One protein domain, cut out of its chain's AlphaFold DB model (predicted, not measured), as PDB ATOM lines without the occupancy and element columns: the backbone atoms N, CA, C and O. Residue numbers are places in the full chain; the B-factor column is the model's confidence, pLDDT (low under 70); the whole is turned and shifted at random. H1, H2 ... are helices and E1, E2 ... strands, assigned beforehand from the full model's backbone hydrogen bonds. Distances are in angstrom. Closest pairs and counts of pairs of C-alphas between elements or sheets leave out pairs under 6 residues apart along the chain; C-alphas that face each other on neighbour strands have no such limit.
ATOM      1  N   PHE A   6      83.139 226.892 137.268       78.75
ATOM      2  CA  PHE A   6      83.417 225.930 136.203       78.75
ATOM      3  C   PHE A   6      82.360 224.831 136.185       78.75
ATOM      4  O   PHE A   6      81.675 224.657 135.185       78.75
ATOM      5  N   GLU A   7      82.208 224.134 137.309       80.56
ATOM      6  CA  GLU A   7      81.324 222.977 137.481       80.56
ATOM      7  C   GLU A   7      80.852 222.903 138.941       80.56
ATOM      8  O   GLU A   7      81.254 223.721 139.769       80.56
ATOM      9  N   THR A   8      79.992 221.943 139.273       81.50
ATOM     10  CA  THR A   8      79.536 221.692 140.651       81.50
ATOM     11  C   THR A   8      79.993 220.291 141.037       81.50
ATOM     12  O   THR A   8      79.801 219.367 140.253       81.50
ATOM     13  N   LEU A   9      80.639 220.144 142.193       81.50
ATOM     14  CA  LEU A   9      81.117 218.855 142.698       81.50
ATOM     15  C   LEU A   9      79.941 217.958 143.131       81.50
ATOM     16  O   LEU A   9      78.822 218.440 143.319       81.50
ATOM     17  N   ASP A  10      80.206 216.664 143.338       82.56
ATOM     18  CA  ASP A  10      79.197 215.664 143.739       82.56
ATOM     19  C   ASP A  10      78.506 215.990 145.077       82.56
ATOM     20  O   ASP A  10      77.394 215.537 145.343       82.56
ATOM     21  N   ASP A  11      79.151 216.796 145.921       85.06
ATOM     22  CA  ASP A  11      78.629 217.286 147.199       85.06
ATOM     23  C   ASP A  11      77.801 218.583 147.066       85.06
ATOM     24  O   ASP A  11      77.337 219.134 148.064       85.06
ATOM     25  N   GLY A  12      77.609 219.081 145.841       84.56
ATOM     26  CA  GLY A  12      76.901 220.325 145.545       84.56
ATOM     27  C   GLY A  12      77.754 221.587 145.701       84.56
ATOM     28  O   GLY A  12      77.247 222.691 145.483       84.56
ATOM     29  N   THR A  13      79.040 221.469 146.041       83.94
ATOM     30  CA  THR A  13      79.928 222.627 146.173       83.94
ATOM     31  C   THR A  13      80.299 223.177 144.786       83.94
ATOM     32  O   THR A  13      80.804 222.432 143.942       83.94
ATOM     33  N   PRO A  14      80.110 224.483 144.513       85.62
ATOM     34  CA  PRO A  14      80.510 225.073 143.242       85.62
ATOM     35  C   PRO A  14      82.037 225.126 143.121       85.62
ATOM     36  O   PRO A  14      82.738 225.713 143.952       85.62
ATOM     37  N   LEU A  15      82.557 224.552 142.042       85.69
ATOM     38  CA  LEU A  15      83.964 224.595 141.686       85.69
ATOM     39  C   LEU A  15      84.295 225.976 141.107       85.69
ATOM     40  O   LEU A  15      84.094 226.256 139.924       85.69
ATOM     41  N   THR A  16      84.799 226.857 141.965       89.75
ATOM     42  CA  THR A  16      85.238 228.210 141.599       89.75
ATOM     43  C   THR A  16      86.749 228.275 141.391       89.75
ATOM     44  O   THR A  16      87.509 227.473 141.936       89.75
ATOM     45  N   GLU A  17      87.226 229.283 140.655       87.50
ATOM     46  CA  GLU A  17      88.666 229.522 140.459       87.50
ATOM     47  C   GLU A  17      89.434 229.646 141.787       87.50
ATOM     48  O   GLU A  17      90.560 229.165 141.922       87.50
ATOM     49  N   LYS A  18      88.805 230.257 142.795       87.19
ATOM     50  CA  LYS A  18      89.373 230.408 144.135       87.19
ATOM     51  C   LYS A  18      89.543 229.062 144.837       87.19
ATOM     52  O   LYS A  18      90.581 228.836 145.458       87.19
ATOM     53  N   LEU A  19      88.554 228.173 144.722       86.75
ATOM     54  CA  LEU A  19      88.624 226.829 145.293       86.75
ATOM     55  C   LEU A  19      89.726 226.007 144.617       86.75
ATOM     56  O   LEU A  19      90.556 225.428 145.312       86.75
ATOM     57  N   VAL A  20      89.809 226.051 143.284       86.31
ATOM     58  CA  VAL A  20      90.871 225.376 142.521       86.31
ATOM     59  C   VAL A  20      92.256 225.871 142.949       86.31
ATOM     60  O   VAL A  20      93.127 225.061 143.257       86.31
ATOM     61  N   LYS A  21      92.462 227.194 143.053       88.19
ATOM     62  CA  LYS A  21      93.735 227.767 143.532       88.19
ATOM     63  C   LYS A  21      94.096 227.285 144.936       88.19
ATOM     64  O   LYS A  21      95.256 226.963 145.184       88.19
ATOM     65  N   LYS A  22      93.114 227.210 145.840       89.25
ATOM     66  CA  LYS A  22      93.317 226.698 147.199       89.25
ATOM     67  C   LYS A  22      93.728 225.222 147.186       89.25
ATOM     68  O   LYS A  22      94.733 224.884 147.797       89.25
ATOM     69  N   MET A  23      93.019 224.375 146.439       87.31
ATOM     70  CA  MET A  23      93.338 222.944 146.335       87.31
ATOM     71  C   MET A  23      94.749 222.708 145.788       87.31
ATOM     72  O   MET A  23      95.483 221.871 146.304       87.31
ATOM     73  N   VAL A  24      95.155 223.475 144.774       86.62
ATOM     74  CA  VAL A  24      96.508 223.403 144.206       86.62
ATOM     75  C   VAL A  24      97.566 223.769 145.255       86.62
ATOM     76  O   VAL A  24      98.548 223.045 145.410       86.62
ATOM     77  N   LEU A  25      97.362 224.857 146.005       89.88
ATOM     78  CA  LEU A  25      98.268 225.268 147.083       89.88
ATOM     79  C   LEU A  25      98.353 224.226 148.204       89.88
ATOM     80  O   LEU A  25      99.450 223.944 148.684       89.88
ATOM     81  N   ASP A  26      97.225 223.630 148.589       86.94
ATOM     82  CA  ASP A  26      97.173 222.591 149.619       86.94
ATOM     83  C   ASP A  26      97.991 221.355 149.197       86.94
ATOM     84  O   ASP A  26      98.773 220.832 149.995       86.94
ATOM     85  N   VAL A  27      97.897 220.938 147.927       82.38
ATOM     86  CA  VAL A  27      98.711 219.843 147.370       82.38
ATOM     87  C   VAL A  27     100.201 220.186 147.405       82.38
ATOM     88  O   VAL A  27     100.995 219.372 147.878       82.38
ATOM     89  N   TYR A  28     100.600 221.381 146.955       83.94
ATOM     90  CA  TYR A  28     102.008 221.794 146.999       83.94
ATOM     91  C   TYR A  28     102.546 221.876 148.432       83.94
ATOM     92  O   TYR A  28     103.624 221.352 148.705       83.94
ATOM     93  N   SER A  29     101.784 222.443 149.371       85.19
ATOM     94  CA  SER A  29     102.190 222.512 150.779       85.19
ATOM     95  C   SER A  29     102.327 221.123 151.408       85.19
ATOM     96  O   SER A  29     103.250 220.871 152.182       85.19
ATOM     97  N   ALA A  30     101.434 220.193 151.071       81.50
ATOM     98  CA  ALA A  30     101.515 218.816 151.538       81.50
ATOM     99  C   ALA A  30     102.722 218.065 150.942       81.50
ATOM    100  O   ALA A  30     103.347 217.264 151.643       81.50
ATOM    101  N   LEU A  31     103.105 218.356 149.692       79.69
ATOM    102  CA  LEU A  31     104.351 217.862 149.095       79.69
ATOM    103  C   LEU A  31     105.588 218.409 149.826       79.69
ATOM    104  O   LEU A  31     106.467 217.625 150.177       79.69
ATOM    105  N   GLU A  32     105.640 219.714 150.115       79.69
ATOM    106  CA  GLU A  32     106.748 220.345 150.854       79.69
ATOM    107  C   GLU A  32     106.895 219.798 152.278       79.69
ATOM    108  O   GLU A  32     108.006 219.559 152.748       79.69
ATOM    109  N   LYS A  33     105.774 219.535 152.957       85.75
ATOM    110  CA  LYS A  33     105.747 218.925 154.296       85.75
ATOM    111  C   LYS A  33     106.095 217.433 154.294       85.75
ATOM    112  O   LYS A  33     106.106 216.815 155.356       85.75
ATOM    113  N   GLY A  34     106.345 216.834 153.128       78.31
ATOM    114  CA  GLY A  34     106.661 215.412 153.001       78.31
ATOM    115  C   GLY A  34     105.488 214.489 153.342       78.31
ATOM    116  O   GLY A  34     105.705 213.321 153.661       78.31
ATOM    117  N   ALA A  35     104.246 214.988 153.280       78.00
ATOM    118  CA  ALA A  35     103.049 214.198 153.578       78.00
ATOM    119  C   ALA A  35     102.826 213.071 152.554       78.00
ATOM    120  O   ALA A  35     102.188 212.065 152.860       78.00
ATOM    121  N   TYR A  36     103.393 213.210 151.353       72.25
ATOM    122  CA  TYR A  36     103.361 212.196 150.307       72.25
ATOM    123  C   TYR A  36     104.744 211.592 150.092       72.25
ATOM    124  O   TYR A  36     105.750 212.294 149.994       72.25
ATOM    125  N   ARG A  37     104.792 210.264 149.969       65.25
ATOM    126  CA  ARG A  37     106.016 209.554 149.592       65.25
ATOM    127  C   ARG A  37     106.134 209.527 148.069       65.25
ATOM    128  O   ARG A  37     105.151 209.184 147.407       65.25
ATOM    129  N   PRO A  38     107.311 209.821 147.494       63.47
ATOM    130  CA  PRO A  38     107.518 209.660 146.065       63.47
ATOM    131  C   PRO A  38     107.358 208.181 145.704       63.47
ATOM    132  O   PRO A  38     108.135 207.328 146.139       63.47
ATOM    133  N   ILE A  39     106.345 207.863 144.901       70.19
ATOM    134  CA  ILE A  39     106.237 206.543 144.287       70.19
ATOM    135  C   ILE A  39     107.272 206.505 143.168       70.19
ATOM    136  O   ILE A  39     107.307 207.373 142.295       70.19
ATOM    137  N   LYS A  40     108.159 205.510 143.207       61.91
ATOM    138  CA  LYS A  40     109.185 205.338 142.181       61.91
ATOM    139  C   LYS A  40     108.486 205.144 140.840       61.91
ATOM    140  O   LYS A  40     107.766 204.164 140.679       61.91
ATOM    141  N   ASN A  41     108.697 206.064 139.898       70.81
ATOM    142  CA  ASN A  41     108.116 205.952 138.564       70.81
ATOM    143  C   ASN A  41     108.527 204.588 137.964       70.81
ATOM    144  O   ASN A  41     109.726 204.386 137.726       70.81
ATOM    145  N   PRO A  42     107.588 203.652 137.719       65.81
ATOM    146  CA  PRO A  42     107.915 202.343 137.152       65.81
ATOM    147  C   PRO A  42     108.532 202.473 135.751       65.81
ATOM    148  O   PRO A  42     109.323 201.629 135.336       65.81
ATOM    149  N   HIS A  43     108.265 203.587 135.063       64.06
ATOM    150  CA  HIS A  43     108.848 203.939 133.771       64.06
ATOM    151  C   HIS A  43     110.144 204.751 133.879       64.06
ATOM    152  O   HIS A  43     110.773 205.014 132.862       64.06
ATOM    153  N   GLY A  44     110.606 205.117 135.080       61.03
ATOM    154  CA  GLY A  44     111.817 205.929 135.274       61.03
ATOM    155  C   GLY A  44     113.115 205.257 134.801       61.03
ATOM    156  O   GLY A  44     114.129 205.925 134.636       61.03
ATOM    157  N   LYS A  45     113.087 203.938 134.556       59.97
ATOM    158  CA  LYS A  45     114.190 203.182 133.932       59.97
ATOM    159  C   LYS A  45     114.112 203.143 132.401       59.97
ATOM    160  O   LYS A  45     115.089 202.776 131.751       59.97
ATOM    161  N   ILE A  46     112.963 203.485 131.823       61.41
ATOM    162  CA  ILE A  46     112.750 203.480 130.380       61.41
ATOM    163  C   ILE A  46     113.249 204.826 129.868       61.41
ATOM    164  O   ILE A  46     112.602 205.855 130.053       61.41
ATOM    165  N   LYS A  47     114.427 204.832 129.239       60.59
ATOM    166  CA  LYS A  47     114.898 206.028 128.535       60.59
ATOM    167  C   LYS A  47     113.844 206.395 127.483       60.59
ATOM    168  O   LYS A  47     113.445 205.503 126.729       60.59
ATOM    169  N   PRO A  48     113.390 207.658 127.407       61.69
ATOM    170  CA  PRO A  48     112.478 208.074 126.355       61.69
ATOM    171  C   PRO A  48     113.133 207.774 125.006       61.69
ATOM    172  O   PRO A  48     114.181 208.322 124.664       61.69
ATOM    173  N   ILE A  49     112.548 206.840 124.260       70.12
ATOM    174  CA  ILE A  49     113.014 206.509 122.919       70.12
ATOM    175  C   ILE A  49     112.549 207.654 122.029       70.12
ATOM    176  O   ILE A  49     111.347 207.887 121.907       70.12
ATOM    177  N   LYS A  50     113.484 208.378 121.409       69.12
ATOM    178  CA  LYS A  50     113.145 209.401 120.417       69.12
ATOM    179  C   LYS A  50     112.505 208.705 119.215       69.12
ATOM    180  O   LYS A  50     113.190 208.091 118.402       69.12
ATOM    181  N   ILE A  51     111.180 208.756 119.133       72.81
ATOM    182  CA  ILE A  51     110.427 208.235 117.994       72.81
ATOM    183  C   ILE A  51     110.558 209.264 116.865       72.81
ATOM    184  O   ILE A  51     110.355 210.457 117.080       72.81
ATOM    185  N   THR A  52     110.935 208.827 115.665       77.50
ATOM    186  CA  THR A  52     110.914 209.698 114.484       77.50
ATOM    187  C   THR A  52     109.469 210.005 114.088       77.50
ATOM    188  O   THR A  52     108.585 209.165 114.254       77.50
ATOM    189  N   ASN A  53     109.212 211.186 113.517       75.25
ATOM    190  CA  ASN A  53     107.860 211.597 113.104       75.25
ATOM    191  C   ASN A  53     107.171 210.572 112.183       75.25
ATOM    192  O   ASN A  53     105.963 210.380 112.272       75.25
ATOM    193  N   GLN A  54     107.938 209.857 111.355       73.50
ATOM    194  CA  GLN A  54     107.432 208.784 110.494       73.50
ATOM    195  C   GLN A  54     106.847 207.609 111.297       73.50
ATOM    196  O   GLN A  54     105.781 207.101 110.965       73.50
ATOM    197  N   LYS A  55     107.513 207.210 112.387       75.31
ATOM    198  CA  LYS A  55     107.079 206.107 113.256       75.31
ATOM    199  C   LYS A  55     105.938 206.510 114.197       75.31
ATOM    200  O   LYS A  55     105.189 205.651 114.653       75.31
ATOM    201  N   LEU A  56     105.798 207.804 114.488       80.75
ATOM    202  CA  LEU A  56     104.633 208.337 115.193       80.75
ATOM    203  C   LEU A  56     103.393 208.321 114.288       80.75
ATOM    204  O   LEU A  56     102.357 207.810 114.701       80.75
ATOM    205  N   ARG A  57     103.523 208.807 113.045       78.25
ATOM    206  CA  ARG A  57     102.432 208.817 112.055       78.25
ATOM    207  C   ARG A  57     101.890 207.417 111.775       78.25
ATOM    208  O   ARG A  57     100.689 207.219 111.885       78.25
ATOM    209  N   SER A  58     102.766 206.436 111.552       78.69
ATOM    210  CA  SER A  58     102.327 205.058 111.291       78.69
ATOM    211  C   SER A  58     101.598 204.407 112.473       78.69
ATOM    212  O   SER A  58     100.693 203.602 112.271       78.69
ATOM    213  N   ARG A  59     101.949 204.749 113.723       78.00
ATOM    214  CA  ARG A  59     101.194 204.284 114.901       78.00
ATOM    215  C   ARG A  59      99.830 204.956 115.012       78.00
ATOM    216  O   ARG A  59      98.879 204.282 115.382       78.00
ATOM    217  N   LEU A  60      99.742 206.249 114.706       82.44
ATOM    218  CA  LEU A  60      98.478 206.986 114.736       82.44
ATOM    219  C   LEU A  60      97.510 206.490 113.657       82.44
ATOM    220  O   LEU A  60      96.345 206.273 113.961       82.44
ATOM    221  N   GLU A  61      97.994 206.237 112.439       84.38
ATOM    222  CA  GLU A  61      97.194 205.648 111.353       84.38
ATOM    223  C   GLU A  61      96.657 204.263 111.726       84.38
ATOM    224  O   GLU A  61      95.498 203.956 111.458       84.38
ATOM    225  N   LYS A  62      97.477 203.446 112.400       80.38
ATOM    226  CA  LYS A  62      97.066 202.122 112.871       80.38
ATOM    227  C   LYS A  62      95.971 202.193 113.941       80.38
ATOM    228  O   LYS A  62      95.023 201.432 113.855       80.38
ATOM    229  N   ILE A  63      96.086 203.114 114.903       80.38
ATOM    230  CA  ILE A  63      95.058 203.332 115.939       80.38
ATOM    231  C   ILE A  63      93.768 203.890 115.328       80.38
ATOM    232  O   ILE A  63      92.689 203.528 115.760       80.38
ATOM    233  N   ALA A  64      93.869 204.765 114.325       73.31
ATOM    234  CA  ALA A  64      92.700 205.337 113.654       73.31
ATOM    235  C   ALA A  64      91.975 204.343 112.725       73.31
ATOM    236  O   ALA A  64      90.892 204.657 112.237       73.31
ATOM    237  N   SER A  65      92.588 203.187 112.446       73.56
ATOM    238  CA  SER A  65      92.036 202.124 111.593       73.56
ATOM    239  C   SER A  65      91.551 200.900 112.388       73.56
ATOM    240  O   SER A  65      91.058 199.955 111.772       73.56
TER     241      SER A  65
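This is residues 6 to 65 of the 66 residues of an uncharacterized protein of Candidatus Termititenax persephonae (UniProt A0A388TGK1). The printed part is a wide-open U: H1, with the small hairpin of E1 and E2 at its first end, makes one arm, the long link of residues 33 to 52 makes the base and then turns to run on as the near part of the other arm, and the shorter helix H2 makes the far part of that arm. The middle of the U is empty. The 60 printed residues hold two named strands and then two named helices, in the order E1, E2, H1, H2; the sheet, E1 - E2, is antiparallel and the class is mostly helix. The whole is extended, with a radius of gyration of the C-alphas of 19.9 A and spans of 46 by 31 by 17 A.

E1, residues 6 to 8, begins at C-alpha 6 at (83.417, 225.930, 136.203). E2 is residues 14 to 16. H1, residues 17 to 32, measures 22.8 A and ends at C-alpha 32 at (106.748, 220.345, 150.854). H2, residues 53 to 64, measures 16.4 A and ends at C-alpha 64 at (92.700, 205.337, 113.654).

E1 and E2 form a hairpin over a tight link of 5 residues, antiparallel, with 155 degrees between their directions. N 6 and O 15 are within hydrogen-bond range at 2.9 A, as are N 15 and O 7 at 2.7 A. A tight link with 0 residues between them joins E2 to H1. The closest C-alphas of E1 and H1, those of Phe 6 and Glu 17, are 7.7 A apart. H2 is apart from E1, E2 and H1. In H1 and H2 every O i to N i+4 pair is within hydrogen-bond range.

The two C-alphas farthest apart, those of Gly 12 and Gln 54, are 47.9 A apart. The printed part has no cut. The link from H1 to H2, 20 residues, is long, and residues 37 to 65 stand free. The mean pLDDT of the printed part is 77.9; residues 37 to 38, 40, 42 to 48 and 50 are under 70.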